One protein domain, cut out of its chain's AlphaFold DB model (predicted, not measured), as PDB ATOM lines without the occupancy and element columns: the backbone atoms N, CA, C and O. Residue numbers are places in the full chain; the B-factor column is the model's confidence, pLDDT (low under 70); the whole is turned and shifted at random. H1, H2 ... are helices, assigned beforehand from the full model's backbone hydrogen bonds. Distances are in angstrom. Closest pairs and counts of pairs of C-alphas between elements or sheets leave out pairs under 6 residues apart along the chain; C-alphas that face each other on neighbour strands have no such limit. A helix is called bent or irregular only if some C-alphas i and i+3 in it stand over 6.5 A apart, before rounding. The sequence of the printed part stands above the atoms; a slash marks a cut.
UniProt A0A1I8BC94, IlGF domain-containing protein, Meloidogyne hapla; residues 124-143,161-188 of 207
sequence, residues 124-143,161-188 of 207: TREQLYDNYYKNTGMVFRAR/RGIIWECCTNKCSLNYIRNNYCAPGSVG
ATOM      1  N   THR A 124      -1.039 -30.580 -51.300       62.00
ATOM      2  CA  THR A 124      -2.089 -30.289 -52.281       62.00
ATOM      3  C   THR A 124      -1.817 -31.042 -53.583       62.00
ATOM      4  O   THR A 124      -0.674 -31.386 -53.893       62.00
ATOM      5  N   ARG A 125      -2.868 -31.342 -54.358       60.75
ATOM      6  CA  ARG A 125      -2.755 -32.140 -55.593       60.75
ATOM      7  C   ARG A 125      -1.769 -31.510 -56.582       60.75
ATOM      8  O   ARG A 125      -1.038 -32.233 -57.256       60.75
ATOM      9  N   GLU A 126      -1.712 -30.184 -56.605       63.12
ATOM     10  CA  GLU A 126      -0.787 -29.384 -57.404       63.12
ATOM     11  C   GLU A 126       0.660 -29.568 -56.921       63.12
ATOM     12  O   GLU A 126       1.546 -29.872 -57.715       63.12
ATOM     13  N   GLN A 127       0.894 -29.517 -55.601       57.81
ATOM     14  CA  GLN A 127       2.212 -29.798 -55.019       57.81
ATOM     15  C   GLN A 127       2.648 -31.243 -55.238       57.81
ATOM     16  O   GLN A 127       3.848 -31.497 -55.346       57.81
ATOM     17  N   LEU A 128       1.698 -32.181 -55.287       62.66
ATOM     18  CA  LEU A 128       1.977 -33.567 -55.626       62.66
ATOM     19  C   LEU A 128       2.448 -33.664 -57.078       62.66
ATOM     20  O   LEU A 128       3.464 -34.288 -57.319       62.66
ATOM     21  N   TYR A 129       1.782 -33.021 -58.038       58.59
ATOM     22  CA  TYR A 129       2.196 -33.086 -59.445       58.59
ATOM     23  C   TYR A 129       3.557 -32.423 -59.690       58.59
ATOM     24  O   TYR A 129       4.429 -33.037 -60.309       58.59
ATOM     25  N   ASP A 130       3.784 -31.238 -59.123       57.69
ATOM     26  CA  ASP A 130       5.029 -30.496 -59.335       57.69
ATOM     27  C   ASP A 130       6.224 -31.096 -58.581       57.69
ATOM     28  O   ASP A 130       7.350 -31.043 -59.077       57.69
ATOM     29  N   ASN A 131       6.019 -31.705 -57.403       52.59
ATOM     30  CA  ASN A 131       7.114 -32.351 -56.667       52.59
ATOM     31  C   ASN A 131       7.305 -33.820 -57.037       52.59
ATOM     32  O   ASN A 131       8.443 -34.265 -57.106       52.59
ATOM     33  N   TYR A 132       6.246 -34.587 -57.300       50.22
ATOM     34  CA  TYR A 132       6.370 -36.024 -57.571       50.22
ATOM     35  C   TYR A 132       7.087 -36.298 -58.897       50.22
ATOM     36  O   TYR A 132       7.887 -37.226 -58.961       50.22
ATOM     37  N   TYR A 133       6.867 -35.461 -59.919       45.31
ATOM     38  CA  TYR A 133       7.550 -35.602 -61.209       45.31
ATOM     39  C   TYR A 133       8.929 -34.945 -61.259       45.31
ATOM     40  O   TYR A 133       9.768 -35.363 -62.052       45.31
ATOM     41  N   LYS A 134       9.185 -33.927 -60.427       44.00
ATOM     42  CA  LYS A 134      10.446 -33.175 -60.485       44.00
ATOM     43  C   LYS A 134      11.460 -33.597 -59.425       44.00
ATOM     44  O   LYS A 134      12.643 -33.425 -59.675       44.00
ATOM     45  N   ASN A 135      11.031 -34.127 -58.275       48.03
ATOM     46  CA  ASN A 135      11.890 -34.559 -57.166       48.03
ATOM     47  C   ASN A 135      11.121 -35.482 -56.194       48.03
ATOM     48  O   ASN A 135      10.438 -35.015 -55.284       48.03
ATOM     49  N   THR A 136      11.266 -36.799 -56.323       43.78
ATOM     50  CA  THR A 136      10.728 -37.805 -55.391       43.78
ATOM     51  C   THR A 136      11.148 -37.560 -53.929       43.78
ATOM     52  O   THR A 136      12.155 -38.095 -53.470       43.78
ATOM     53  N   GLY A 137      10.363 -36.788 -53.163       46.97
ATOM     54  CA  GLY A 137      10.431 -36.806 -51.698       46.97
ATOM     55  C   GLY A 137      10.136 -35.511 -50.946       46.97
ATOM     56  O   GLY A 137      11.004 -35.071 -50.199       46.97
ATOM     57  N   MET A 138       8.926 -34.938 -51.033       48.44
ATOM     58  CA  MET A 138       8.501 -33.849 -50.131       48.44
ATOM     59  C   MET A 138       7.053 -33.995 -49.644       48.44
ATOM     60  O   MET A 138       6.108 -33.686 -50.357       48.44
ATOM     61  N   VAL A 139       6.892 -34.437 -48.391       53.47
ATOM     62  CA  VAL A 139       5.745 -34.053 -47.553       53.47
ATOM     63  C   VAL A 139       6.240 -32.883 -46.719       53.47
ATOM     64  O   VAL A 139       7.230 -33.017 -45.993       53.47
ATOM     65  N   PHE A 140       5.614 -31.724 -46.890       50.00
ATOM     66  CA  PHE A 140       6.009 -30.516 -46.186       50.00
ATOM     67  C   PHE A 140       5.578 -30.593 -44.727       50.00
ATOM     68  O   PHE A 140       4.450 -30.948 -44.395       50.00
ATOM     69  N   ARG A 141       6.509 -30.232 -43.850       45.09
ATOM     70  CA  ARG A 141       6.226 -29.978 -42.447       45.09
ATOM     71  C   ARG A 141       5.388 -28.705 -42.344       45.09
ATOM     72  O   ARG A 141       5.773 -27.697 -42.937       45.09
ATOM     73  N   ALA A 142       4.314 -28.718 -41.556       44.12
ATOM     74  CA  ALA A 142       3.587 -27.503 -41.190       44.12
ATOM     75  C   ALA A 142       4.525 -26.588 -40.389       44.12
ATOM     76  O   ALA A 142       4.712 -26.748 -39.183       44.12
ATOM     77  N   ARG A 143       5.214 -25.673 -41.076       48.03
ATOM     78  CA  ARG A 143       6.130 -24.728 -40.441       48.03
ATOM     79  C   ARG A 143       5.280 -23.592 -39.875       48.03
ATOM     80  O   ARG A 143       4.670 -22.849 -40.638       48.03
ATOM     81  N   ARG A 161      15.086 -32.059 -46.725       75.88
ATOM     82  CA  ARG A 161      14.673 -33.282 -47.407       75.88
ATOM     83  C   ARG A 161      13.304 -33.666 -46.841       75.88
ATOM     84  O   ARG A 161      13.053 -33.444 -45.662       75.88
ATOM     85  N   GLY A 162      12.383 -34.147 -47.670       82.50
ATOM     86  CA  GLY A 162      11.056 -34.497 -47.168       82.50
ATOM     87  C   GLY A 162      11.031 -35.802 -46.391       82.50
ATOM     88  O   GLY A 162      11.984 -36.580 -46.427       82.50
ATOM     89  N   ILE A 163       9.880 -36.082 -45.771       86.88
ATOM     90  CA  ILE A 163       9.677 -37.287 -44.954       86.88
ATOM     91  C   ILE A 163      10.028 -38.579 -45.683       86.88
ATOM     92  O   ILE A 163      10.576 -39.492 -45.080       86.88
ATOM     93  N   ILE A 164       9.735 -38.653 -46.984       86.94
ATOM     94  CA  ILE A 164      10.020 -39.842 -47.783       86.94
ATOM     95  C   ILE A 164      11.525 -40.071 -47.798       86.94
ATOM     96  O   ILE A 164      11.961 -41.187 -47.571       86.94
ATOM     97  N   TRP A 165      12.326 -39.026 -48.001       83.88
ATOM     98  CA  TRP A 165      13.771 -39.177 -47.957       83.88
ATOM     99  C   TRP A 165      14.223 -39.617 -46.564       83.88
ATOM    100  O   TRP A 165      14.941 -40.602 -46.445       83.88
ATOM    101  N   GLU A 166      13.780 -38.931 -45.513       89.12
ATOM    102  CA  GLU A 166      14.224 -39.205 -44.142       89.12
ATOM    103  C   GLU A 166      13.853 -40.615 -43.669       89.12
ATOM    104  O   GLU A 166      14.727 -41.330 -43.199       89.12
ATOM    105  N   CYS A 167      12.602 -41.039 -43.852       91.25
ATOM    106  CA  CYS A 167      12.102 -42.334 -43.384       91.25
ATOM    107  C   CYS A 167      12.371 -43.505 -44.332       91.25
ATOM    108  O   CYS A 167      12.317 -44.656 -43.901       91.25
ATOM    109  N   CYS A 168      12.604 -43.246 -45.622       90.06
ATOM    110  CA  CYS A 168      12.874 -44.318 -46.576       90.06
ATOM    111  C   CYS A 168      14.371 -44.613 -46.702       90.06
ATOM    112  O   CYS A 168      14.755 -45.773 -46.846       90.06
ATOM    113  N   THR A 169      15.228 -43.586 -46.627       89.12
ATOM    114  CA  THR A 169      16.688 -43.789 -46.667       89.12
ATOM    115  C   THR A 169      17.260 -44.103 -45.289       89.12
ATOM    116  O   THR A 169      18.101 -44.998 -45.173       89.12
ATOM    117  N   ASN A 170      16.763 -43.444 -44.239       91.44
ATOM    118  CA  ASN A 170      17.162 -43.711 -42.862       91.44
ATOM    119  C   ASN A 170      16.049 -44.445 -42.119       91.44
ATOM    120  O   ASN A 170      14.892 -44.459 -42.536       91.44
ATOM    121  N   LYS A 171      16.409 -45.089 -41.011       92.19
ATOM    122  CA  LYS A 171      15.419 -45.667 -40.110       92.19
ATOM    123  C   LYS A 171      14.709 -44.538 -39.362       92.19
ATOM    124  O   LYS A 171      15.356 -43.563 -38.982       92.19
ATOM    125  N   CYS A 172      13.400 -44.654 -39.162       91.25
ATOM    126  CA  CYS A 172      12.646 -43.652 -38.417       91.25
ATOM    127  C   CYS A 172      11.673 -44.295 -37.429       91.25
ATOM    128  O   CYS A 172      11.082 -45.339 -37.695       91.25
ATOM    129  N   SER A 173      11.519 -43.658 -36.267       92.00
ATOM    130  CA  SER A 173      10.571 -44.083 -35.238       92.00
ATOM    131  C   SER A 173       9.198 -43.442 -35.457       92.00
ATOM    132  O   SER A 173       9.078 -42.341 -36.004       92.00
ATOM    133  N   LEU A 174       8.135 -44.094 -34.977       89.50
ATOM    134  CA  LEU A 174       6.784 -43.520 -35.031       89.50
ATOM    135  C   LEU A 174       6.695 -42.202 -34.240       89.50
ATOM    136  O   LEU A 174       6.020 -41.270 -34.674       89.50
ATOM    137  N   ASN A 175       7.452 -42.074 -33.145       89.38
ATOM    138  CA  ASN A 175       7.570 -40.823 -32.388       89.38
ATOM    139  C   ASN A 175       8.205 -39.696 -33.211       89.38
ATOM    140  O   ASN A 175       7.767 -38.547 -33.122       89.38
ATOM    141  N   TYR A 176       9.194 -40.010 -34.057       90.81
ATOM    142  CA  TYR A 176       9.758 -39.033 -34.987       90.81
ATOM    143  C   TYR A 176       8.695 -38.529 -35.968       90.81
ATOM    144  O   TYR A 176       8.565 -37.318 -36.163       90.81
ATOM    145  N   ILE A 177       7.895 -39.437 -36.538       90.75
ATOM    146  CA  ILE A 177       6.793 -39.072 -37.435       90.75
ATOM    147  C   ILE A 177       5.778 -38.185 -36.699       90.75
ATOM    148  O   ILE A 177       5.420 -37.124 -37.214       90.75
ATOM    149  N   ARG A 178       5.391 -38.560 -35.470       88.44
ATOM    150  CA  ARG A 178       4.418 -37.824 -34.649       88.44
ATOM    151  C   ARG A 178       4.836 -36.378 -34.403       88.44
ATOM    152  O   ARG A 178       4.107 -35.447 -34.730       88.44
ATOM    153  N   ASN A 179       6.035 -36.197 -33.860       87.69
ATOM    154  CA  ASN A 179       6.509 -34.895 -33.390       87.69
ATOM    155  C   ASN A 179       6.883 -33.950 -34.535       87.69
ATOM    156  O   ASN A 179       6.900 -32.728 -34.365       87.69
ATOM    157  N   ASN A 180       7.229 -34.505 -35.700       88.44
ATOM    158  CA  ASN A 180       7.670 -33.699 -36.823       88.44
ATOM    159  C   ASN A 180       6.562 -33.434 -37.834       88.44
ATOM    160  O   ASN A 180       6.500 -32.309 -38.311       88.44
ATOM    161  N   TYR A 181       5.692 -34.396 -38.140       87.31
ATOM    162  CA  TYR A 181       4.812 -34.314 -39.310       87.31
ATOM    163  C   TYR A 181       3.315 -34.225 -38.999       87.31
ATOM    164  O   TYR A 181       2.550 -33.850 -39.891       87.31
ATOM    165  N   CYS A 182       2.887 -34.513 -37.770       88.88
ATOM    166  CA  CYS A 182       1.497 -34.292 -37.382       88.88
ATOM    167  C   CYS A 182       1.216 -32.805 -37.123       88.88
ATOM    168  O   CYS A 182       2.097 -32.048 -36.704       88.88
ATOM    169  N   ALA A 183      -0.024 -32.378 -37.371       81.25
ATOM    170  CA  ALA A 183      -0.447 -31.017 -37.061       81.25
ATOM    171  C   ALA A 183      -0.453 -30.779 -35.531       81.25
ATOM    172  O   ALA A 183      -0.867 -31.667 -34.770       81.25
ATOM    173  N   PRO A 184      -0.013 -29.597 -35.057       71.81
ATOM    174  CA  PRO A 184      -0.120 -29.232 -33.648       71.81
ATOM    175  C   PRO A 184      -1.605 -29.151 -33.266       71.81
ATOM    176  O   PRO A 184      -2.355 -28.400 -33.879       71.81
ATOM    177  N   GLY A 185      -2.024 -29.955 -32.287       69.19
ATOM    178  CA  GLY A 185      -3.434 -30.133 -31.903       69.19
ATOM    179  C   GLY A 185      -3.934 -31.578 -32.019       69.19
ATOM    180  O   GLY A 185      -4.933 -31.923 -31.406       69.19
ATOM    181  N   SER A 186      -3.197 -32.450 -32.712       60.78
ATOM    182  CA  SER A 186      -3.551 -33.874 -32.870       60.78
ATOM    183  C   SER A 186      -3.254 -34.762 -31.649       60.78
ATOM    184  O   SER A 186      -3.592 -35.944 -31.662       60.78
ATOM    185  N   VAL A 187      -2.599 -34.233 -30.607       56.97
ATOM    186  CA  VAL A 187      -2.045 -35.031 -29.491       56.97
ATOM    187  C   VAL A 187      -2.962 -35.083 -28.259       56.97
ATOM    188  O   VAL A 187      -2.626 -35.726 -27.271       56.97
ATOM    189  N   GLY A 188      -4.126 -34.433 -28.296       53.78
ATOM    190  CA  GLY A 188      -5.129 -34.540 -27.238       53.78
ATOM    191  C   GLY A 188      -6.177 -35.571 -27.622       53.78
ATOM    192  O   GLY A 188      -6.848 -35.389 -28.632       53.78
TER     193      GLY A 188
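Overview. This is residues 124 to 143 and 161 to 188 of the 207 residues of the protein "IlGF domain-containing protein" of Meloidogyne hapla (UniProt A0A1I8BC94). This is an open arrangement of three short helices with no helix touching another: H1 lies at one end, and H2 and H3, near each other, form an open V whose link, residues 170 to 173, folds the chain back. Residues 135 to 143 lead from H1 towards H2 and H3, and residues 182 to 188 run on from H3 to the end opposite H1. The printed part has 48 residues, with three named helices in the order H1, H2, H3 and no named strand, so the class is all helix. It is loose, with a radius of gyration of the C-alphas of 12.0 A and spans of 35 by 24 by 14 A.

Along the chain. H1 is residues 125 to 134, from Arg 125 to Lys 134, the longest helix at 10 residues and 14.1 A from first to last C-alpha. C-alpha 125 is at (-2.755, -32.140, -55.593). H2 is residues 163 to 169, 7 residues and 9.7 A long, with C-alpha 163 at (9.677, -37.287, -44.954). H3 is residues 174 to 181, 8 residues and 10.3 A long, and it ends with C-alpha 181 at (4.812, -34.314, -39.310).

Arrangement. H1 touches no helix: it is apart from H2 and apart from H3. H2 and H3 are near each other, with 6 pairs of C-alphas within 10 A and none within 8 A; their closest C-alphas are 8.0 A apart. A tight link of 4 residues joins H2 to H3. No two of the helices form a hairpin, and no helix is bent or irregular. Every pair of backbone O of residue i and N of residue i+4 is within hydrogen-bond range in H2 and H3; in H1, 5 of 6 are.

Size, cuts and confidence. The two C-alphas farthest apart are those of Lys 134 and Gly 188, at 36.7 A, while the first and last printed C-alphas, of Thr 124 and Gly 188, are 25.6 A apart. Residues 144 to 160 are cut out and not printed, and C-alphas 143 and 161 are 14.0 A apart across the cut. The link across the cut, from H1 to H2, has 28 residues, 17 of them not printed. The mean pLDDT of the printed part is 70.4. The model's confidence is low, under 70, in 24 residues, namely residues 124 to 143 and 185 to 188; H1 has a mean pLDDT of 55, H2 of 88 and H3 of 89.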